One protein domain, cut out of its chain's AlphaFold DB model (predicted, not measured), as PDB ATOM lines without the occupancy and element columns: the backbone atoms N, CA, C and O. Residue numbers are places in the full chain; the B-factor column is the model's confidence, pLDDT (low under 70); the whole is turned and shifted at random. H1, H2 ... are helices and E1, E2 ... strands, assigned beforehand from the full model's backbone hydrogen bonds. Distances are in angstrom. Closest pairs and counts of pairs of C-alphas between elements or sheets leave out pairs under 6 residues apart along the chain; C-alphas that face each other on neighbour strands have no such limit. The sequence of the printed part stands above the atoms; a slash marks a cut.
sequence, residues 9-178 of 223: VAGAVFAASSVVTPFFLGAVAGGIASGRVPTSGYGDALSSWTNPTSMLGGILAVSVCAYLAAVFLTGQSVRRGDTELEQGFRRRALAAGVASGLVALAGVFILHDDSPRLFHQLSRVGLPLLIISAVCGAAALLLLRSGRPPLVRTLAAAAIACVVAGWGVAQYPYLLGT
ATOM      1  N   VAL A   9     167.023 257.292 297.707       90.81
ATOM      2  CA  VAL A   9     165.614 257.364 298.127       90.81
ATOM      3  C   VAL A   9     165.497 258.048 299.487       90.81
ATOM      4  O   VAL A   9     164.734 259.002 299.621       90.81
ATOM      5  N   ALA A  10     166.301 257.636 300.471       90.19
ATOM      6  CA  ALA A  10     166.310 258.265 301.789       90.19
ATOM      7  C   ALA A  10     166.672 259.758 301.708       90.19
ATOM      8  O   ALA A  10     166.012 260.590 302.330       90.19
ATOM      9  N   GLY A  11     167.666 260.114 300.888       89.75
ATOM     10  CA  GLY A  11     168.040 261.506 300.641       89.75
ATOM     11  C   GLY A  11     166.914 262.324 300.004       89.75
ATOM     12  O   GLY A  11     166.660 263.448 300.435       89.75
ATOM     13  N   ALA A  12     166.199 261.757 299.028       91.94
ATOM     14  CA  ALA A  12     165.064 262.413 298.385       91.94
ATOM     15  C   ALA A  12     163.902 262.648 299.363       91.94
ATOM     16  O   ALA A  12     163.364 263.753 299.422       91.94
ATOM     17  N   VAL A  13     163.555 261.647 300.178       94.56
ATOM     18  CA  VAL A  13     162.499 261.758 301.200       94.56
ATOM     19  C   VAL A  13     162.863 262.798 302.256       94.56
ATOM     20  O   VAL A  13     162.021 263.614 302.637       94.56
ATOM     21  N   PHE A  14     164.122 262.812 302.700       92.50
ATOM     22  CA  PHE A  14     164.605 263.799 303.660       92.50
ATOM     23  C   PHE A  14     164.551 265.219 303.083       92.50
ATOM     24  O   PHE A  14     164.054 266.134 303.744       92.50
ATOM     25  N   ALA A  15     164.999 265.404 301.837       91.38
ATOM     26  CA  ALA A  15     164.961 266.696 301.158       91.38
ATOM     27  C   ALA A  15     163.521 267.197 300.966       91.38
ATOM     28  O   ALA A  15     163.229 268.346 301.296       91.38
ATOM     29  N   ALA A  16     162.613 266.329 300.511       95.00
ATOM     30  CA  ALA A  16     161.201 266.662 300.348       95.00
ATOM     31  C   ALA A  16     160.568 267.064 301.689       95.00
ATOM     32  O   ALA A  16     159.996 268.146 301.805       95.00
ATOM     33  N   SER A  17     160.755 266.253 302.734       95.25
ATOM     34  CA  SER A  17     160.236 266.535 304.081       95.25
ATOM     35  C   SER A  17     160.776 267.848 304.660       95.25
ATOM     36  O   SER A  17     160.032 268.584 305.313       95.25
ATOM     37  N   SER A  18     162.041 268.178 304.373       94.62
ATOM     38  CA  SER A  18     162.700 269.413 304.830       94.62
ATOM     39  C   SER A  18     162.166 270.683 304.162       94.62
ATOM     40  O   SER A  18     162.403 271.773 304.672       94.62
ATOM     41  N   VAL A  19     161.449 270.559 303.043       96.50
ATOM     42  CA  VAL A  19     160.778 271.681 302.368       96.50
ATOM     43  C   VAL A  19     159.298 271.708 302.732       96.50
ATOM     44  O   VAL A  19     158.772 272.749 303.116       96.50
ATOM     45  N   VAL A  20     158.641 270.550 302.663       96.62
ATOM     46  CA  VAL A  20     157.201 270.393 302.894       96.62
ATOM     47  C   VAL A  20     156.803 270.842 304.301       96.62
ATOM     48  O   VAL A  20     155.857 271.611 304.459       96.62
ATOM     49  N   THR A  21     157.550 270.413 305.321       95.75
ATOM     50  CA  THR A  21     157.239 270.723 306.726       95.75
ATOM     51  C   THR A  21     157.245 272.231 307.017       95.75
ATOM     52  O   THR A  21     156.218 272.747 307.462       95.75
ATOM     53  N   PRO A  22     158.343 272.978 306.765       96.19
ATOM     54  CA  PRO A  22     158.346 274.415 307.021       96.19
ATOM     55  C   PRO A  22     157.397 275.181 306.097       96.19
ATOM     56  O   PRO A  22     156.801 276.158 306.548       96.19
ATOM     57  N   PHE A  23     157.202 274.740 304.846       97.06
ATOM     58  CA  PHE A  23     156.245 275.375 303.939       97.06
ATOM     59  C   PHE A  23     154.834 275.368 304.526       97.06
ATOM     60  O   PHE A  23     154.207 276.419 304.643       97.06
ATOM     61  N   PHE A  24     154.346 274.202 304.951       95.44
ATOM     62  CA  PHE A  24     152.996 274.108 305.493       95.44
ATOM     63  C   PHE A  24     152.859 274.771 306.860       95.44
ATOM     64  O   PHE A  24     151.841 275.412 307.110       95.44
ATOM     65  N   LEU A  25     153.894 274.727 307.704       94.38
ATOM     66  CA  LEU A  25     153.911 275.499 308.947       94.38
ATOM     67  C   LEU A  25     153.750 277.008 308.677       94.38
ATOM     68  O   LEU A  25     152.931 277.670 309.313       94.38
ATOM     69  N   GLY A  26     154.496 277.544 307.707       94.81
ATOM     70  CA  GLY A  26     154.394 278.945 307.301       94.81
ATOM     71  C   GLY A  26     153.050 279.287 306.648       94.81
ATOM     72  O   GLY A  26     152.489 280.348 306.922       94.81
ATOM     73  N   ALA A  27     152.497 278.381 305.839       94.06
ATOM     74  CA  ALA A  27     151.189 278.557 305.211       94.06
ATOM     75  C   ALA A  27     150.049 278.613 306.236       94.06
ATOM     76  O   ALA A  27     149.162 279.464 306.122       94.06
ATOM     77  N   VAL A  28     150.112 277.770 307.273       91.75
ATOM     78  CA  VAL A  28     149.185 277.809 308.413       91.75
ATOM     79  C   VAL A  28     149.316 279.132 309.163       91.75
ATOM     80  O   VAL A  28     148.304 279.786 309.411       91.75
ATOM     81  N   ALA A  29     150.540 279.579 309.462       90.56
ATOM     82  CA  ALA A  29     150.761 280.863 310.127       90.56
ATOM     83  C   ALA A  29     150.182 282.043 309.320       90.56
ATOM     84  O   ALA A  29     149.499 282.899 309.882       90.56
ATOM     85  N   GLY A  30     150.378 282.067 307.997       90.31
ATOM     86  CA  GLY A  30     149.774 283.080 307.123       90.31
ATOM     87  C   GLY A  30     148.247 282.963 307.005       90.31
ATOM     88  O   GLY A  30     147.551 283.974 306.916       90.31
ATOM     89  N   GLY A  31     147.700 281.748 307.081       89.31
ATOM     90  CA  GLY A  31     146.255 281.500 307.043       89.31
ATOM     91  C   GLY A  31     145.550 282.025 308.291       89.31
ATOM     92  O   GLY A  31     144.539 282.723 308.199       89.31
ATOM     93  N   ILE A  32     146.150 281.770 309.457       88.81
ATOM     94  CA  ILE A  32     145.713 282.322 310.747       88.81
ATOM     95  C   ILE A  32     145.773 283.852 310.713       88.81
ATOM     96  O   ILE A  32     144.793 284.518 311.052       88.81
ATOM     97  N   ALA A  33     146.897 284.408 310.256       86.25
ATOM     98  CA  ALA A  33     147.126 285.848 310.276       86.25
ATOM     99  C   ALA A  33     146.241 286.622 309.283       86.25
ATOM    100  O   ALA A  33     145.892 287.773 309.541       86.25
ATOM    101  N   SER A  34     145.829 285.985 308.184       85.00
ATOM    102  CA  SER A  34     144.867 286.557 307.234       85.00
ATOM    103  C   SER A  34     143.401 286.414 307.664       85.00
ATOM    104  O   SER A  34     142.508 286.910 306.982       85.00
ATOM    105  N   GLY A  35     143.126 285.765 308.802       83.56
ATOM    106  CA  GLY A  35     141.778 285.641 309.364       83.56
ATOM    107  C   GLY A  35     140.845 284.704 308.597       83.56
ATOM    108  O   GLY A  35     139.637 284.742 308.802       83.56
ATOM    109  N   ARG A  36     141.387 283.837 307.736       82.19
ATOM    110  CA  ARG A  36     140.611 282.898 306.904       82.19
ATOM    111  C   ARG A  36     140.264 281.583 307.603       82.19
ATOM    112  O   ARG A  36     139.715 280.674 306.980       82.19
ATOM    113  N   VAL A  37     140.609 281.463 308.884       83.12
ATOM    114  CA  VAL A  37     140.318 280.295 309.719       83.12
ATOM    115  C   VAL A  37     139.168 280.654 310.669       83.12
ATOM    116  O   VAL A  37     139.374 281.458 311.583       83.12
ATOM    117  N   PRO A  38     137.957 280.100 310.467       81.81
ATOM    118  CA  PRO A  38     136.806 280.398 311.310       81.81
ATOM    119  C   PRO A  38     136.933 279.748 312.691       81.81
ATOM    120  O   PRO A  38     137.478 278.654 312.847       81.81
ATOM    121  N   THR A  39     136.367 280.403 313.702       80.62
ATOM    122  CA  THR A  39     136.401 279.954 315.104       80.62
ATOM    123  C   THR A  39     135.518 278.740 315.377       80.62
ATOM    124  O   THR A  39     135.808 277.971 316.288       80.62
ATOM    125  N   SER A  40     134.476 278.530 314.570       78.38
ATOM    126  CA  SER A  40     133.586 277.364 314.636       78.38
ATOM    127  C   SER A  40     134.238 276.059 314.160       78.38
ATOM    128  O   SER A  40     133.612 275.003 314.228       78.38
ATOM    129  N   GLY A  41     135.464 276.121 313.629       76.25
ATOM    130  CA  GLY A  41     136.039 275.036 312.842       76.25
ATOM    131  C   GLY A  41     135.357 274.899 311.476       76.25
ATOM    132  O   GLY A  41     134.528 275.729 311.098       76.25
ATOM    133  N   TYR A  42     135.733 273.853 310.733       74.31
ATOM    134  CA  TYR A  42     135.171 273.521 309.413       74.31
ATOM    135  C   TYR A  42     135.273 274.646 308.367       74.31
ATOM    136  O   TYR A  42     134.406 274.788 307.508       74.31
ATOM    137  N   GLY A  43     136.342 275.447 308.429       73.88
ATOM    138  CA  GLY A  43     136.694 276.348 307.331       73.88
ATOM    139  C   GLY A  43     136.986 275.579 306.046       73.88
ATOM    140  O   GLY A  43     137.232 274.370 306.077       73.88
ATOM    141  N   ASP A  44     136.971 276.280 304.915       81.88
ATOM    142  CA  ASP A  44     137.326 275.667 303.640       81.88
ATOM    143  C   ASP A  44     138.764 275.131 303.693       81.88
ATOM    144  O   ASP A  44     139.743 275.872 303.821       81.88
ATOM    145  N   ALA A  45     138.862 273.807 303.580       80.62
ATOM    146  CA  ALA A  45     140.089 273.057 303.751       80.62
ATOM    147  C   ALA A  45     141.175 273.442 302.748       80.62
ATOM    148  O   ALA A  45     142.315 273.074 302.990       80.62
ATOM    149  N   LEU A  46     140.864 274.135 301.647       81.38
ATOM    150  CA  LEU A  46     141.855 274.619 300.682       81.38
ATOM    151  C   LEU A  46     142.114 276.122 300.833       81.38
ATOM    152  O   LEU A  46     143.246 276.523 301.108       81.38
ATOM    153  N   SER A  47     141.093 276.976 300.744       81.19
ATOM    154  CA  SER A  47     141.330 278.430 300.747       81.19
ATOM    155  C   SER A  47     141.887 278.986 302.066       81.19
ATOM    156  O   SER A  47     142.591 280.004 302.046       81.19
ATOM    157  N   SER A  48     141.680 278.303 303.202       80.94
ATOM    158  CA  SER A  48     142.228 278.731 304.497       80.94
ATOM    159  C   SER A  48     143.764 278.784 304.534       80.94
ATOM    160  O   SER A  48     144.324 279.520 305.344       80.94
ATOM    161  N   TRP A  49     144.457 278.059 303.652       80.25
ATOM    162  CA  TRP A  49     145.925 277.967 303.615       80.25
ATOM    163  C   TRP A  49     146.517 278.130 302.203       80.25
ATOM    164  O   TRP A  49     147.738 278.168 302.066       80.25
ATOM    165  N   THR A  50     145.693 278.299 301.156       87.69
ATOM    166  CA  THR A  50     146.151 278.562 299.774       87.69
ATOM    167  C   THR A  50     145.988 280.011 299.301       87.69
ATOM    168  O   THR A  50     145.882 280.271 298.105       87.69
ATOM    169  N   ASN A  51     145.967 280.973 300.217       89.88
ATOM    170  CA  ASN A  51     145.868 282.402 299.903       89.88
ATOM    171  C   ASN A  51     147.257 283.071 299.753       89.88
ATOM    172  O   ASN A  51     148.262 282.478 300.160       89.88
ATOM    173  N   PRO A  52     147.343 284.297 299.199       92.50
ATOM    174  CA  PRO A  52     148.616 284.994 299.001       92.50
ATOM    175  C   PRO A  52     149.454 285.135 300.280       92.50
ATOM    176  O   PRO A  52     150.654 284.855 300.258       92.50
ATOM    177  N   THR A  53     148.832 285.490 301.408       91.50
ATOM    178  CA  THR A  53     149.525 285.621 302.703       91.50
ATOM    179  C   THR A  53     150.049 284.274 303.222       91.50
ATOM    180  O   THR A  53     151.168 284.200 303.731       91.50
ATOM    181  N   SER A  54     149.299 283.182 303.050       93.12
ATOM    182  CA  SER A  54     149.756 281.819 303.358       93.12
ATOM    183  C   SER A  54     150.907 281.371 302.463       93.12
ATOM    184  O   SER A  54     151.908 280.860 302.962       93.12
ATOM    185  N   MET A  55     150.810 281.595 301.151       95.50
ATOM    186  CA  MET A  55     151.881 281.250 300.210       95.50
ATOM    187  C   MET A  55     153.168 282.001 300.544       95.50
ATOM    188  O   MET A  55     154.238 281.396 300.611       95.50
ATOM    189  N   LEU A  56     153.057 283.295 300.846       95.00
ATOM    190  CA  LEU A  56     154.167 284.093 301.349       95.00
ATOM    191  C   LEU A  56     154.760 283.488 302.627       95.00
ATOM    192  O   LEU A  56     155.973 283.303 302.696       95.00
ATOM    193  N   GLY A  57     153.927 283.168 303.623       94.31
ATOM    194  CA  GLY A  57     154.373 282.576 304.885       94.31
ATOM    195  C   GLY A  57     155.135 281.266 304.680       94.31
ATOM    196  O   GLY A  57     156.211 281.080 305.250       94.31
ATOM    197  N   GLY A  58     154.626 280.382 303.817       96.00
ATOM    198  CA  GLY A  58     155.275 279.116 303.479       96.00
ATOM    199  C   GLY A  58     156.603 279.294 302.742       96.00
ATOM    200  O   GLY A  58     157.609 278.694 303.125       96.00
ATOM    201  N   ILE A  59     156.645 280.156 301.721       96.94
ATOM    202  CA  ILE A  59     157.875 280.455 300.966       96.94
ATOM    203  C   ILE A  59     158.924 281.103 301.877       96.94
ATOM    204  O   ILE A  59     160.105 280.747 301.816       96.94
ATOM    205  N   LEU A  60     158.507 282.025 302.748       95.69
ATOM    206  CA  LEU A  60     159.388 282.679 303.709       95.69
ATOM    207  C   LEU A  60     159.961 281.663 304.701       95.69
ATOM    208  O   LEU A  60     161.172 281.652 304.913       95.69
ATOM    209  N   ALA A  61     159.132 280.768 305.250       96.75
ATOM    210  CA  ALA A  61     159.576 279.728 306.174       96.75
ATOM    211  C   ALA A  61     160.639 278.812 305.542       96.75
ATOM    212  O   ALA A  61     161.702 278.610 306.128       96.75
ATOM    213  N   VAL A  62     160.409 278.326 304.315       97.75
ATOM    214  CA  VAL A  62     161.392 277.508 303.580       97.75
ATOM    215  C   VAL A  62     162.688 278.281 303.337       97.75
ATOM    216  O   VAL A  62     163.776 277.760 303.592       97.75
ATOM    217  N   SER A  63     162.586 279.527 302.870       96.69
ATOM    218  CA  SER A  63     163.747 280.362 302.535       96.69
ATOM    219  C   SER A  63     164.614 280.636 303.765       96.69
ATOM    220  O   SER A  63     165.837 280.488 303.724       96.69
ATOM    221  N   VAL A  64     163.970 280.943 304.891       95.75
ATOM    222  CA  VAL A  64     164.623 281.195 306.174       95.75
ATOM    223  C   VAL A  64     165.264 279.924 306.743       95.75
ATOM    224  O   VAL A  64     166.400 279.976 307.224       95.75
ATOM    225  N   CYS A  65     164.600 278.768 306.638       96.62
ATOM    226  CA  CYS A  65     165.188 277.477 307.002       96.62
ATOM    227  C   CYS A  65     166.430 277.163 306.156       96.62
ATOM    228  O   CYS A  65     167.463 276.774 306.704       96.62
ATOM    229  N   ALA A  66     166.363 277.380 304.840       96.44
ATOM    230  CA  ALA A  66     167.496 277.189 303.938       96.44
ATOM    231  C   ALA A  66     168.662 278.135 304.273       96.44
ATOM    232  O   ALA A  66     169.822 277.713 304.296       96.44
ATOM    233  N   TYR A  67     168.359 279.398 304.591       96.19
ATOM    234  CA  TYR A  67     169.344 280.380 305.036       96.19
ATOM    235  C   TYR A  67     170.040 279.945 306.332       96.19
ATOM    236  O   TYR A  67     171.270 279.864 306.361       96.19
ATOM    237  N   LEU A  68     169.284 279.584 307.378       95.88
ATOM    238  CA  LEU A  68     169.859 279.100 308.637       95.88
ATOM    239  C   LEU A  68     170.695 277.841 308.446       95.88
ATOM    240  O   LEU A  68     171.807 277.768 308.969       95.88
ATOM    241  N   ALA A  69     170.198 276.872 307.679       95.88
ATOM    242  CA  ALA A  69     170.937 275.652 307.390       95.88
ATOM    243  C   ALA A  69     172.293 275.979 306.751       95.88
ATOM    244  O   ALA A  69     173.330 275.527 307.237       95.88
ATOM    245  N   ALA A  70     172.317 276.837 305.727       95.25
ATOM    246  CA  ALA A  70     173.553 277.236 305.064       95.25
ATOM    247  C   ALA A  70     174.507 278.018 305.990       95.25
ATOM    248  O   ALA A  70     175.717 277.780 305.969       95.25
ATOM    249  N   VAL A  71     173.989 278.906 306.847       94.50
ATOM    250  CA  VAL A  71     174.781 279.647 307.846       94.50
ATOM    251  C   VAL A  71     175.433 278.699 308.857       94.50
ATOM    252  O   VAL A  71     176.631 278.798 309.137       94.50
ATOM    253  N   PHE A  72     174.665 277.752 309.399       92.00
ATOM    254  CA  PHE A  72     175.174 276.787 310.370       92.00
ATOM    255  C   PHE A  72     176.172 275.819 309.728       92.00
ATOM    256  O   PHE A  72     177.212 275.552 310.333       92.00
ATOM    257  N   LEU A  73     175.908 275.358 308.500       93.38
ATOM    258  CA  LEU A  73     176.822 274.500 307.741       93.38
ATOM    259  C   LEU A  73     178.129 275.217 307.404       93.38
ATOM    260  O   LEU A  73     179.186 274.626 307.581       93.38
ATOM    261  N   THR A  74     178.089 276.509 307.058       92.69
ATOM    262  CA  THR A  74     179.309 277.320 306.880       92.69
ATOM    263  C   THR A  74     180.170 277.285 308.147       92.69
ATOM    264  O   THR A  74     181.359 276.983 308.091       92.69
ATOM    265  N   GLY A  75     179.570 277.510 309.321       89.25
ATOM    266  CA  GLY A  75     180.296 277.439 310.594       89.25
ATOM    267  C   GLY A  75     180.803 276.036 310.951       89.25
ATOM    268  O   GLY A  75     181.826 275.908 311.625       89.25
ATOM    269  N   GLN A  76     180.113 274.980 310.512       88.81
ATOM    270  CA  GLN A  76     180.582 273.602 310.676       88.81
ATOM    271  C   GLN A  76     181.756 273.275 309.744       88.81
ATOM    272  O   GLN A  76     182.700 272.636 310.203       88.81
ATOM    273  N   SER A  77     181.738 273.743 308.494       90.19
ATOM    274  CA  SER A  77     182.843 273.581 307.539       90.19
ATOM    275  C   SER A  77     184.120 274.264 308.022       90.19
ATOM    276  O   SER A  77     185.166 273.619 308.052       90.19
ATOM    277  N   VAL A  78     184.021 275.496 308.545       88.56
ATOM    278  CA  VAL A  78     185.163 276.196 309.170       88.56
ATOM    279  C   VAL A  78     185.755 275.371 310.316       88.56
ATOM    280  O   VAL A  78     186.965 275.194 310.404       88.56
ATOM    281  N   ARG A  79     184.908 274.801 311.187       84.62
ATOM    282  CA  ARG A  79     185.363 273.955 312.310       84.62
ATOM    283  C   ARG A  79     186.029 272.652 311.866       84.62
ATOM    284  O   ARG A  79     186.798 272.081 312.640       84.62
ATOM    285  N   ARG A  80     185.691 272.152 310.677       87.50
ATOM    286  CA  ARG A  80     186.290 270.952 310.079       87.50
ATOM    287  C   ARG A  80     187.551 271.260 309.265       87.50
ATOM    288  O   ARG A  80     188.246 270.321 308.910       87.50
ATOM    289  N   GLY A  81     187.861 272.535 309.012       87.19
ATOM    290  CA  GLY A  81     188.992 272.944 308.177       87.19
ATOM    291  C   GLY A  81     188.774 272.704 306.679       87.19
ATOM    292  O   GLY A  81     189.738 272.703 305.923       87.19
ATOM    293  N   ASP A  82     187.525 272.494 306.250       91.19
ATOM    294  CA  ASP A  82     187.180 272.219 304.853       91.19
ATOM    295  C   ASP A  82     186.822 273.523 304.130       91.19
ATOM    296  O   ASP A  82     185.691 274.023 304.205       91.19
ATOM    297  N   THR A  83     187.824 274.098 303.470       89.50
ATOM    298  CA  THR A  83     187.737 275.411 302.821       89.50
ATOM    299  C   THR A  83     186.867 275.394 301.565       89.50
ATOM    300  O   THR A  83     186.213 276.396 301.267       89.50
ATOM    301  N   GLU A  84     186.800 274.274 300.845       92.31
ATOM    302  CA  GLU A  84     185.967 274.139 299.649       92.31
ATOM    303  C   GLU A  84     184.481 274.114 300.033       92.31
ATOM    304  O   GLU A  84     183.675 274.898 299.511       92.31
ATOM    305  N   LEU A  85     184.120 273.290 301.026       91.62
ATOM    306  CA  LEU A  85     182.754 273.253 301.547       91.62
ATOM    307  C   LEU A  85     182.355 274.575 302.202       91.62
ATOM    308  O   LEU A  85     181.212 275.010 302.036       91.62
ATOM    309  N   GLU A  86     183.272 275.233 302.917       92.19
ATOM    310  CA  GLU A  86     183.020 276.557 303.487       92.19
ATOM    311  C   GLU A  86     182.603 277.550 302.398       92.19
ATOM    312  O   GLU A  86     181.560 278.196 302.521       92.19
ATOM    313  N   GLN A  87     183.379 277.666 301.315       91.12
ATOM    314  CA  GLN A  87     183.078 278.605 300.234       91.12
ATOM    315  C   GLN A  87     181.733 278.293 299.566       91.12
ATOM    316  O   GLN A  87     180.940 279.209 299.309       91.12
ATOM    317  N   GLY A  88     181.444 277.007 299.346       93.38
ATOM    318  CA  GLY A  88     180.169 276.547 298.802       93.38
ATOM    319  C   GLY A  88     178.975 276.925 299.684       93.38
ATOM    320  O   GLY A  88     178.005 277.519 299.200       93.38
ATOM    321  N   PHE A  89     179.036 276.634 300.988       93.94
ATOM    322  CA  PHE A  89     177.959 276.981 301.921       93.94
ATOM    323  C   PHE A  89     177.840 278.481 302.159       93.94
ATOM    324  O   PHE A  89     176.718 278.977 302.240       93.94
ATOM    325  N   ARG A  90     178.948 279.223 302.154       93.12
ATOM    326  CA  ARG A  90     178.938 280.685 302.257       93.12
ATOM    327  C   ARG A  90     178.188 281.321 301.088       93.12
ATOM    328  O   ARG A  90     177.351 282.198 301.297       93.12
ATOM    329  N   ARG A  91     178.422 280.853 299.855       93.56
ATOM    330  CA  ARG A  91     177.685 281.327 298.669       93.56
ATOM    331  C   ARG A  91     176.196 280.986 298.754       93.56
ATOM    332  O   ARG A  91     175.367 281.841 298.451       93.56
ATOM    333  N   ARG A  92     175.853 279.774 299.203       95.19
ATOM    334  CA  ARG A  92     174.455 279.352 299.415       95.19
ATOM    335  C   ARG A  92     173.767 280.159 300.513       95.19
ATOM    336  O   ARG A  92     172.622 280.545 300.332       95.19
ATOM    337  N   ALA A  93     174.462 280.467 301.604       94.88
ATOM    338  CA  ALA A  93     173.947 281.296 302.689       94.88
ATOM    339  C   ALA A  93     173.690 282.734 302.225       94.88
ATOM    340  O   ALA A  93     172.637 283.284 302.527       94.88
ATOM    341  N   LEU A  94     174.592 283.324 301.432       94.75
ATOM    342  CA  LEU A  94     174.350 284.633 300.817       94.75
ATOM    343  C   LEU A  94     173.141 284.597 299.876       94.75
ATOM    344  O   LEU A  94     172.258 285.439 299.995       94.75
ATOM    345  N   ALA A  95     173.074 283.611 298.977       95.88
ATOM    346  CA  ALA A  95     171.966 283.480 298.034       95.88
ATOM    347  C   ALA A  95     170.620 283.279 298.750       95.88
ATOM    348  O   ALA A  95     169.661 283.985 298.453       95.88
ATOM    349  N   ALA A  96     170.557 282.375 299.732       96.06
ATOM    350  CA  ALA A  96     169.350 282.105 300.509       96.06
ATOM    351  C   ALA A  96     168.942 283.295 301.386       96.06
ATOM    352  O   ALA A  96     167.754 283.578 301.520       96.06
ATOM    353  N   GLY A  97     169.904 284.022 301.959       94.31
ATOM    354  CA  GLY A  97     169.619 285.217 302.750       94.31
ATOM    355  C   GLY A  97     169.097 286.376 301.896       94.31
ATOM    356  O   GLY A  97     168.115 287.007 302.271       94.31
ATOM    357  N   VAL A  98     169.678 286.602 300.711       95.25
ATOM    358  CA  VAL A  98     169.154 287.579 299.738       95.25
ATOM    359  C   VAL A  98     167.765 287.170 299.256       95.25
ATOM    360  O   VAL A  98     166.861 287.999 299.266       95.25
ATOM    361  N   ALA A  99     167.559 285.897 298.902       96.31
ATOM    362  CA  ALA A  99     166.248 285.389 298.507       96.31
ATOM    363  C   ALA A  99     165.206 285.583 299.620       96.31
ATOM    364  O   ALA A  99     164.122 286.091 299.355       96.31
ATOM    365  N   SER A 100     165.556 285.277 300.873       95.00
ATOM    366  CA  SER A 100     164.683 285.504 302.034       95.00
ATOM    367  C   SER A 100     164.338 286.985 302.206       95.00
ATOM    368  O   SER A 100     163.185 287.317 302.465       95.00
ATOM    369  N   GLY A 101     165.313 287.881 302.017       93.50
ATOM    370  CA  GLY A 101     165.091 289.328 302.040       93.50
ATOM    371  C   GLY A 101     164.154 289.800 300.925       93.50
ATOM    372  O   GLY A 101     163.240 290.573 301.187       93.50
ATOM    373  N   LEU A 102     164.321 289.293 299.700       95.81
ATOM    374  CA  LEU A 102     163.430 289.602 298.577       95.81
ATOM    375  C   LEU A 102     162.004 289.096 298.816       95.81
ATOM    376  O   LEU A 102     161.054 289.823 298.549       95.81
ATOM    377  N   VAL A 103     161.847 287.886 299.364       96.00
ATOM    378  CA  VAL A 103     160.535 287.344 299.752       96.00
ATOM    379  C   VAL A 103     159.901 288.206 300.843       96.00
ATOM    380  O   VAL A 103     158.723 288.531 300.745       96.00
ATOM    381  N   ALA A 104     160.669 288.634 301.849       92.31
ATOM    382  CA  ALA A 104     160.172 289.528 302.892       92.31
ATOM    383  C   ALA A 104     159.724 290.890 302.328       92.31
ATOM    384  O   ALA A 104     158.676 291.397 302.722       92.31
ATOM    385  N   LEU A 105     160.468 291.455 301.369       92.50
ATOM    386  CA  LEU A 105     160.093 292.693 300.675       92.50
ATOM    387  C   LEU A 105     158.839 292.514 299.813       92.50
ATOM    388  O   LEU A 105     157.939 293.343 299.882       92.50
ATOM    389  N   ALA A 106     158.738 291.427 299.045       92.69
ATOM    390  CA  ALA A 106     157.516 291.087 298.312       92.69
ATOM    391  C   ALA A 106     156.322 290.930 299.267       92.69
ATOM    392  O   ALA A 106     155.206 291.348 298.961       92.69
ATOM    393  N   GLY A 107     156.585 290.394 300.460       90.31
ATOM    394  CA  GLY A 107     155.609 290.256 301.524       90.31
ATOM    395  C   GLY A 107     154.977 291.570 301.966       90.31
ATOM    396  O   GLY A 107     153.803 291.567 302.305       90.31
ATOM    397  N   VAL A 108     155.691 292.696 301.892       89.38
ATOM    398  CA  VAL A 108     155.132 294.024 302.198       89.38
ATOM    399  C   VAL A 108     153.954 294.351 301.279       89.38
ATOM    400  O   VAL A 108     152.898 294.748 301.763       89.38
ATOM    401  N   PHE A 109     154.112 294.132 299.972       91.56
ATOM    402  CA  PHE A 109     153.064 294.388 298.981       91.56
ATOM    403  C   PHE A 109     151.913 293.387 299.110       91.56
ATOM    404  O   PHE A 109     150.751 293.777 299.123       91.56
ATOM    405  N   ILE A 110     152.232 292.100 299.294       90.75
ATOM    406  CA  ILE A 110     151.215 291.053 299.467       90.75
ATOM    407  C   ILE A 110     150.375 291.317 300.720       90.75
ATOM    408  O   ILE A 110     149.154 291.230 300.661       90.75
ATOM    409  N   LEU A 111     151.000 291.661 301.850       89.31
ATOM    410  CA  LEU A 111     150.272 291.959 303.084       89.31
ATOM    411  C   LEU A 111     149.450 293.239 302.970       89.31
ATOM    412  O   LEU A 111     148.375 293.301 303.558       89.31
ATOM    413  N   HIS A 112     149.941 294.248 302.249       89.88
ATOM    414  CA  HIS A 112     149.191 295.477 302.023       89.88
ATOM    415  C   HIS A 112     147.851 295.199 301.325       89.88
ATOM    416  O   HIS A 112     146.828 295.724 301.759       89.88
ATOM    417  N   ASP A 113     147.850 294.331 300.310       88.00
ATOM    418  CA  ASP A 113     146.656 294.048 299.510       88.00
ATOM    419  C   ASP A 113     145.776 292.943 300.122       88.00
ATOM    420  O   ASP A 113     144.552 293.059 300.149       88.00
ATOM    421  N   ASP A 114     146.384 291.871 300.638       88.12
ATOM    422  CA  ASP A 114     145.675 290.663 301.081       88.12
ATOM    423  C   ASP A 114     145.355 290.651 302.584       88.12
ATOM    424  O   ASP A 114     144.415 289.987 303.015       88.12
ATOM    425  N   SER A 115     146.142 291.347 303.413       85.94
ATOM    426  CA  SER A 115     145.967 291.377 304.876       85.94
ATOM    427  C   SER A 115     146.276 292.760 305.480       85.94
ATOM    428  O   SER A 115     147.186 292.882 306.313       85.94
ATOM    429  N   PRO A 116     145.489 293.811 305.150       86.56
ATOM    430  CA  PRO A 116     145.793 295.197 305.532       86.56
ATOM    431  C   PRO A 116     145.937 295.401 307.043       86.56
ATOM    432  O   PRO A 116     146.725 296.222 307.511       86.56
ATOM    433  N   ARG A 117     145.193 294.620 307.836       86.19
ATOM    434  CA  ARG A 117     145.290 294.644 309.297       86.19
ATOM    435  C   ARG A 117     146.666 294.183 309.785       86.19
ATOM    436  O   ARG A 117     147.260 294.849 310.632       86.19
ATOM    437  N   LEU A 118     147.142 293.044 309.278       84.62
ATOM    438  CA  LEU A 118     148.444 292.487 309.642       84.62
ATOM    439  C   LEU A 118     149.558 293.449 309.228       84.62
ATOM    440  O   LEU A 118     150.453 293.718 310.025       84.62
ATOM    441  N   PHE A 119     149.448 294.025 308.026       89.00
ATOM    442  CA  PHE A 119     150.342 295.080 307.563       89.00
ATOM    443  C   PHE A 119     150.377 296.259 308.546       89.00
ATOM    444  O   PHE A 119     151.440 296.613 309.049       89.00
ATOM    445  N   HIS A 120     149.215 296.808 308.910       90.44
ATOM    446  CA  HIS A 120     149.131 297.958 309.811       90.44
ATOM    447  C   HIS A 120     149.734 297.684 311.196       90.44
ATOM    448  O   HIS A 120     150.439 298.530 311.750       90.44
ATOM    449  N   GLN A 121     149.485 296.496 311.756       88.88
ATOM    450  CA  GLN A 121     150.019 296.109 313.062       88.88
ATOM    451  C   GLN A 121     151.528 295.855 313.026       88.88
ATOM    452  O   GLN A 121     152.246 296.289 313.930       88.88
ATOM    453  N   LEU A 122     152.034 295.228 311.960       87.81
ATOM    454  CA  LEU A 122     153.473 295.086 311.737       87.81
ATOM    455  C   LEU A 122     154.155 296.447 311.561       87.81
ATOM    456  O   LEU A 122     155.248 296.639 312.082       87.81
ATOM    457  N   SER A 123     153.510 297.410 310.899       90.88
ATOM    458  CA  SER A 123     154.044 298.765 310.718       90.88
ATOM    459  C   SER A 123     153.988 299.641 311.972       90.88
ATOM    460  O   SER A 123     154.705 300.635 312.033       90.88
ATOM    461  N   ARG A 124     153.161 299.308 312.973       91.56
ATOM    462  CA  ARG A 124     153.073 300.063 314.234       91.56
ATOM    463  C   ARG A 124     153.782 299.365 315.384       91.56
ATOM    464  O   ARG A 124     154.781 299.866 315.889       91.56
ATOM    465  N   VAL A 125     153.251 298.224 315.809       91.19
ATOM    466  CA  VAL A 125     153.683 297.535 317.034       91.19
ATOM    467  C   VAL A 125     154.825 296.565 316.735       91.19
ATOM    468  O   VAL A 125     155.758 296.441 317.524       91.19
ATOM    469  N   GLY A 126     154.799 295.919 315.564       90.19
ATOM    470  CA  GLY A 126     155.866 295.018 315.114       90.19
ATOM    471  C   GLY A 126     157.115 295.728 314.578       90.19
ATOM    472  O   GLY A 126     158.168 295.100 314.461       90.19
ATOM    473  N   LEU A 127     157.033 297.029 314.277       92.06
ATOM    474  CA  LEU A 127     158.068 297.761 313.544       92.06
ATOM    475  C   LEU A 127     159.446 297.727 314.227       92.06
ATOM    476  O   LEU A 127     160.424 297.457 313.529       92.06
ATOM    477  N   PRO A 128     159.572 297.922 315.557       95.88
ATOM    478  CA  PRO A 128     160.872 297.842 316.220       95.88
ATOM    479  C   PRO A 128     161.536 296.471 316.044       95.88
ATOM    480  O   PRO A 128     162.732 296.391 315.771       95.88
ATOM    481  N   LEU A 129     160.756 295.388 316.137       94.88
ATOM    482  CA  LEU A 129     161.251 294.022 315.948       94.88
ATOM    483  C   LEU A 129     161.673 293.776 314.496       94.88
ATOM    484  O   LEU A 129     162.708 293.155 314.261       94.88
ATOM    485  N   LEU A 130     160.931 294.309 313.523       93.62
ATOM    486  CA  LEU A 130     161.310 294.231 312.110       93.62
ATOM    487  C   LEU A 130     162.591 295.017 311.806       93.62
ATOM    488  O   LEU A 130     163.434 294.528 311.059       93.62
ATOM    489  N   ILE A 131     162.783 296.190 312.416       95.75
ATOM    490  CA  ILE A 131     164.018 296.974 312.273       95.75
ATOM    491  C   ILE A 131     165.203 296.206 312.861       95.75
ATOM    492  O   ILE A 131     166.221 296.049 312.188       95.75
ATOM    493  N   ILE A 132     165.070 295.681 314.085       97.19
ATOM    494  CA  ILE A 132     166.117 294.862 314.712       97.19
ATOM    495  C   ILE A 132     166.428 293.652 313.829       97.19
ATOM    496  O   ILE A 132     167.595 293.358 313.575       97.19
ATOM    497  N   SER A 133     165.396 292.994 313.298       96.06
ATOM    498  CA  SER A 133     165.560 291.874 312.378       96.06
ATOM    499  C   SER A 133     166.348 292.254 311.125       96.06
ATOM    500  O   SER A 133     167.324 291.581 310.788       96.06
ATOM    501  N   ALA A 134     165.980 293.357 310.472       94.44
ATOM    502  CA  ALA A 134     166.646 293.846 309.271       94.44
ATOM    503  C   ALA A 134     168.113 294.204 309.541       94.44
ATOM    504  O   ALA A 134     168.992 293.821 308.767       94.44
ATOM    505  N   VAL A 135     168.400 294.868 310.667       97.44
ATOM    506  CA  VAL A 135     169.768 295.207 311.085       97.44
ATOM    507  C   VAL A 135     170.581 293.942 311.363       97.44
ATOM    508  O   VAL A 135     171.688 293.804 310.842       97.44
ATOM    509  N   CYS A 136     170.037 292.989 312.124       96.50
ATOM    510  CA  CYS A 136     170.700 291.715 312.400       96.50
ATOM    511  C   CYS A 136     170.939 290.902 311.121       96.50
ATOM    512  O   CYS A 136     172.028 290.362 310.939       96.50
ATOM    513  N   GLY A 137     169.961 290.848 310.214       93.69
ATOM    514  CA  GLY A 137     170.063 290.145 308.937       93.69
ATOM    515  C   GLY A 137     171.104 290.772 308.011       93.69
ATOM    516  O   GLY A 137     171.968 290.068 307.485       93.69
ATOM    517  N   ALA A 138     171.093 292.099 307.869       94.62
ATOM    518  CA  ALA A 138     172.093 292.827 307.091       94.62
ATOM    519  C   ALA A 138     173.500 292.640 307.677       94.62
ATOM    520  O   ALA A 138     174.434 292.304 306.948       94.62
ATOM    521  N   ALA A 139     173.647 292.772 308.998       94.88
ATOM    522  CA  ALA A 139     174.910 292.523 309.681       94.88
ATOM    523  C   ALA A 139     175.389 291.076 309.469       94.88
ATOM    524  O   ALA A 139     176.554 290.864 309.141       94.88
ATOM    525  N   ALA A 140     174.502 290.080 309.566       94.12
ATOM    526  CA  ALA A 140     174.846 288.684 309.304       94.12
ATOM    527  C   ALA A 140     175.349 288.478 307.866       94.12
ATOM    528  O   ALA A 140     176.367 287.816 307.670       94.12
ATOM    529  N   LEU A 141     174.688 289.073 306.866       92.06
ATOM    530  CA  LEU A 141     175.089 288.985 305.456       92.06
ATOM    531  C   LEU A 141     176.432 289.671 305.174       92.06
ATOM    532  O   LEU A 141     177.253 289.129 304.431       92.06
ATOM    533  N   LEU A 142     176.682 290.833 305.780       91.81
ATOM    534  CA  LEU A 142     177.953 291.544 305.648       91.81
ATOM    535  C   LEU A 142     179.096 290.756 306.294       91.81
ATOM    536  O   LEU A 142     180.132 290.531 305.667       91.81
ATOM    537  N   LEU A 143     178.886 290.267 307.519       91.56
ATOM    538  CA  LEU A 143     179.901 289.524 308.265       91.56
ATOM    539  C   LEU A 143     180.117 288.103 307.746       91.56
ATOM    540  O   LEU A 143     181.163 287.511 308.024       91.56
ATOM    541  N   LEU A 144     179.189 287.578 306.940       87.69
ATOM    542  CA  LEU A 144     179.381 286.327 306.211       87.69
ATOM    543  C   LEU A 144     180.646 286.370 305.342       87.69
ATOM    544  O   LEU A 144     181.292 285.345 305.148       87.69
ATOM    545  N   ARG A 145     181.022 287.559 304.850       79.88
ATOM    546  CA  ARG A 145     182.244 287.777 304.062       79.88
ATOM    547  C   ARG A 145     183.509 287.859 304.922       79.88
ATOM    548  O   ARG A 145     184.592 287.605 304.411       79.88
ATOM    549  N   SER A 146     183.380 288.188 306.207       75.50
ATOM    550  CA  SER A 146     184.497 288.505 307.111       75.50
ATOM    551  C   SER A 146     184.993 287.320 307.956       75.50
ATOM    552  O   SER A 146     185.863 287.508 308.801       75.50
ATOM    553  N   GLY A 147     184.441 286.112 307.779       69.56
ATOM    554  CA  GLY A 147     184.976 284.886 308.395       69.56
ATOM    555  C   GLY A 147     184.713 284.716 309.900       69.56
ATOM    556  O   GLY A 147     185.504 284.074 310.586       69.56
ATOM    557  N   ARG A 148     183.615 285.267 310.448       78.31
ATOM    558  CA  ARG A 148     183.251 285.139 311.882       78.31
ATOM    559  C   ARG A 148     182.004 284.264 312.116       78.31
ATOM    560  O   ARG A 148     180.945 284.789 312.467       78.31
ATOM    561  N   PRO A 149     182.102 282.925 311.985       79.00
ATOM    562  CA  PRO A 149     180.941 282.035 312.008       79.00
ATOM    563  C   PRO A 149     180.070 282.060 313.280       79.00
ATOM    564  O   PRO A 149     178.852 281.971 313.123       79.00
ATOM    565  N   PRO A 150     180.584 282.180 314.527       84.69
ATOM    566  CA  PRO A 150     179.701 282.172 315.698       84.69
ATOM    567  C   PRO A 150     178.805 283.412 315.747       84.69
ATOM    568  O   PRO A 150     177.618 283.293 316.029       84.69
ATOM    569  N   LEU A 151     179.351 284.581 315.409       89.75
ATOM    570  CA  LEU A 151     178.614 285.838 315.454       89.75
ATOM    571  C   LEU A 151     177.615 285.958 314.293       89.75
ATOM    572  O   LEU A 151     176.509 286.457 314.470       89.75
ATOM    573  N   VAL A 152     177.951 285.424 313.117       92.06
ATOM    574  CA  VAL A 152     176.995 285.313 312.005       92.06
ATOM    575  C   VAL A 152     175.801 284.430 312.389       92.06
ATOM    576  O   VAL A 152     174.662 284.778 312.088       92.06
ATOM    577  N   ARG A 153     176.036 283.310 313.087       91.88
ATOM    578  CA  ARG A 153     174.964 282.410 313.543       91.88
ATOM    579  C   ARG A 153     174.029 283.083 314.542       91.88
ATOM    580  O   ARG A 153     172.818 282.923 314.416       91.88
ATOM    581  N   THR A 154     174.568 283.818 315.516       93.44
ATOM    582  CA  THR A 154     173.741 284.519 316.508       93.44
ATOM    583  C   THR A 154     172.927 285.634 315.866       93.44
ATOM    584  O   THR A 154     171.735 285.722 316.135       93.44
ATOM    585  N   LEU A 155     173.521 286.426 314.967       95.50
ATOM    586  CA  LEU A 155     172.804 287.472 314.234       95.50
ATOM    587  C   LEU A 155     171.708 286.904 313.327       95.50
ATOM    588  O   LEU A 155     170.594 287.418 313.334       95.50
ATOM    589  N   ALA A 156     171.989 285.828 312.588       94.94
ATOM    590  CA  ALA A 156     170.996 285.174 311.738       94.94
ATOM    591  C   ALA A 156     169.818 284.627 312.563       94.94
ATOM    592  O   ALA A 156     168.661 284.858 312.218       94.94
ATOM    593  N   ALA A 157     170.104 283.948 313.680       95.44
ATOM    594  CA  ALA A 157     169.074 283.438 314.580       95.44
ATOM    595  C   ALA A 157     168.253 284.570 315.218       95.44
ATOM    596  O   ALA A 157     167.028 284.488 315.247       95.44
ATOM    597  N   ALA A 158     168.914 285.640 315.672       97.06
ATOM    598  CA  ALA A 158     168.252 286.815 316.229       97.06
ATOM    599  C   ALA A 158     167.343 287.491 315.198       97.06
ATOM    600  O   ALA A 158     166.199 287.805 315.515       97.06
ATOM    601  N   ALA A 159     167.804 287.643 313.951       96.25
ATOM    602  CA  ALA A 159     167.004 288.233 312.885       96.25
ATOM    603  C   ALA A 159     165.678 287.486 312.703       96.25
ATOM    604  O   ALA A 159     164.610 288.094 312.697       96.25
ATOM    605  N   ILE A 160     165.740 286.160 312.622       95.88
ATOM    606  CA  ILE A 160     164.566 285.313 312.395       95.88
ATOM    607  C   ILE A 160     163.660 285.284 313.620       95.88
ATOM    608  O   ILE A 160     162.446 285.412 313.478       95.88
ATOM    609  N   ALA A 161     164.236 285.185 314.820       96.56
ATOM    610  CA  ALA A 161     163.481 285.268 316.065       96.56
ATOM    611  C   ALA A 161     162.710 286.593 316.163       96.56
ATOM    612  O   ALA A 161     161.539 286.587 316.527       96.56
ATOM    613  N   CYS A 162     163.323 287.712 315.766       96.38
ATOM    614  CA  CYS A 162     162.662 289.012 315.716       96.38
ATOM    615  C   CYS A 162     161.538 289.076 314.670       96.38
ATOM    616  O   CYS A 162     160.510 289.677 314.963       96.38
ATOM    617  N   VAL A 163     161.671 288.439 313.495       93.69
ATOM    618  CA  VAL A 163     160.554 288.346 312.526       93.69
ATOM    619  C   VAL A 163     159.380 287.580 313.131       93.69
ATOM    620  O   VAL A 163     158.250 288.061 313.099       93.69
ATOM    621  N   VAL A 164     159.644 286.405 313.710       94.25
ATOM    622  CA  VAL A 164     158.606 285.552 314.312       94.25
ATOM    623  C   VAL A 164     157.940 286.259 315.496       94.25
ATOM    624  O   VAL A 164     156.715 286.258 315.608       94.25
ATOM    625  N   ALA A 165     158.728 286.923 316.346       94.75
ATOM    626  CA  ALA A 165     158.212 287.728 317.445       94.75
ATOM    627  C   ALA A 165     157.393 288.923 316.938       94.75
ATOM    628  O   ALA A 165     156.319 289.185 317.468       94.75
ATOM    629  N   GLY A 166     157.858 289.619 315.895       93.31
ATOM    630  CA  GLY A 166     157.146 290.740 315.280       93.31
ATOM    631  C   GLY A 166     155.789 290.321 314.725       93.31
ATOM    632  O   GLY A 166     154.797 291.006 314.958       93.31
ATOM    633  N   TRP A 167     155.729 289.156 314.077       92.31
ATOM    634  CA  TRP A 167     154.476 288.537 313.650       92.31
ATOM    635  C   TRP A 167     153.553 288.220 314.836       92.31
ATOM    636  O   TRP A 167     152.384 288.591 314.802       92.31
ATOM    637  N   GLY A 168     154.066 287.605 315.907       91.19
ATOM    638  CA  GLY A 168     153.267 287.290 317.098       91.19
ATOM    639  C   GLY A 168     152.716 288.538 317.794       91.19
ATOM    640  O   GLY A 168     151.532 288.605 318.117       91.19
ATOM    641  N   VAL A 169     153.551 289.565 317.957       92.50
ATOM    642  CA  VAL A 169     153.162 290.860 318.532       92.50
ATOM    643  C   VAL A 169     152.123 291.566 317.660       92.50
ATOM    644  O   VAL A 169     151.169 292.128 318.191       92.50
ATOM    645  N   ALA A 170     152.255 291.503 316.332       90.69
ATOM    646  CA  ALA A 170     151.297 292.113 315.412       90.69
ATOM    647  C   ALA A 170     149.899 291.471 315.461       90.69
ATOM    648  O   ALA A 170     148.921 292.105 315.062       90.69
ATOM    649  N   GLN A 171     149.781 290.236 315.954       88.88
ATOM    650  CA  GLN A 171     148.483 289.583 316.123       88.88
ATOM    651  C   GLN A 171     147.783 289.943 317.435       88.88
ATOM    652  O   GLN A 171     146.559 289.835 317.514       88.88
ATOM    653  N   TYR A 172     148.512 290.429 318.443       88.19
ATOM    654  CA  TYR A 172     147.940 290.771 319.744       88.19
ATOM    655  C   TYR A 172     146.779 291.785 319.620       88.19
ATOM    656  O   TYR A 172     146.890 292.756 318.864       88.19
ATOM    657  N   PRO A 173     145.657 291.615 320.354       90.69
ATOM    658  CA  PRO A 173     145.341 290.579 321.355       90.69
ATOM    659  C   PRO A 173     144.651 289.315 320.796       90.69
ATOM    660  O   PRO A 173     144.002 288.578 321.540       90.69
ATOM    661  N   TYR A 174     144.717 289.076 319.488       89.38
ATOM    662  CA  TYR A 174     143.958 288.022 318.820       89.38
ATOM    663  C   TYR A 174     144.800 286.780 318.549       89.38
ATOM    664  O   TYR A 174     145.994 286.863 318.271       89.38
ATOM    665  N   LEU A 175     144.142 285.623 318.623       84.38
ATOM    666  CA  LEU A 175     144.739 284.314 318.367       84.38
ATOM    667  C   LEU A 175     144.330 283.752 316.995       84.38
ATOM    668  O   LEU A 175     145.140 283.115 316.329       84.38
ATOM    669  N   LEU A 176     143.094 284.022 316.548       83.44
ATOM    670  CA  LEU A 176     142.585 283.676 315.212       83.44
ATOM    671  C   LEU A 176     141.998 284.919 314.534       83.44
ATOM    672  O   LEU A 176     140.863 285.317 314.819       83.44
ATOM    673  N   GLY A 177     142.768 285.539 313.634       78.12
ATOM    674  CA  GLY A 177     142.328 286.699 312.860       78.12
ATOM    675  C   GLY A 177     141.761 287.829 313.727       78.12
ATOM    676  O   GLY A 177     142.432 288.365 314.606       78.12
ATOM    677  N   THR A 178     140.515 288.228 313.465       78.94
ATOM    678  CA  THR A 178     139.742 289.216 314.252       78.94
ATOM    679  C   THR A 178     138.672 288.575 315.137       78.94
ATOM    680  O   THR A 178     137.944 289.293 315.819       78.94
TER     681      THR A 178
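AT A GLANCE: This is residues 9 to 178 of the 223 residues of the protein "Cytochrome d ubiquinol oxidase subunit II" of Streptomyces sp. NEAU-C40 (UniProt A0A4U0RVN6). Two helical hairpins, H2 with H3 and H5 with H6, come together as an up-and-down bundle of four helices, each running against the one before it. H1 crosses H2 slantwise, its free residues 9 to 17 sticking out, and the short H4 packs at one end of the bundle. The printed part has 170 residues, with six named helices followed by one named strand, E1; the class is mostly helix. It is compact, with a radius of gyration of the C-alphas of 17.2 A, and flat, spanning 56 by 42 by 22 A.

HOW THE PARTS SIT: H1, residues 9 to 33, touches H2, residues 52 to 80, at a steep tilt of 47 degrees; the closest C-alphas are those of Phe 23 and Gly 58, 3.9 A. H2 and H3, residues 83 to 114, form a hairpin at 18 degrees, with Ala 70 and Ala 93 closest, C-alphas 4.7 A apart. H4, residues 116 to 124, touches H3 with the C-alphas of Leu 111 and Phe 119 closest, 5.5 A. H5, residues 127 to 143, and H6, residues 149 to 171, form a hairpin at 19 degrees; the closest C-alphas, of Ser 133 and Ala 159, are 3.9 A apart. H2 touches H6, closest at the C-alphas of Gly 75 and Pro 149, 4.9 A. H3 and H6 are apart. E1, residues 174 to 176, pairs with no named strand. Every O i to N i+4 pair is within hydrogen-bond range in H2, H4, H5 and H6; H1 has 20 of 21, H3 27 of 28.

IN THESE COORDINATES: H1 begins at C-alpha 9 (165.614, 257.364, 298.127) and is 36.1 A long; H2 is 41.7 A, H3 44.8 A and H6 33.6 A. E1 ends at C-alpha 176 (142.585, 283.676, 315.212).

THE WHOLE: The printed part has no cut. The link from H1 to H2 is long, 18 residues. Residue 147 is under 70 in pLDDT.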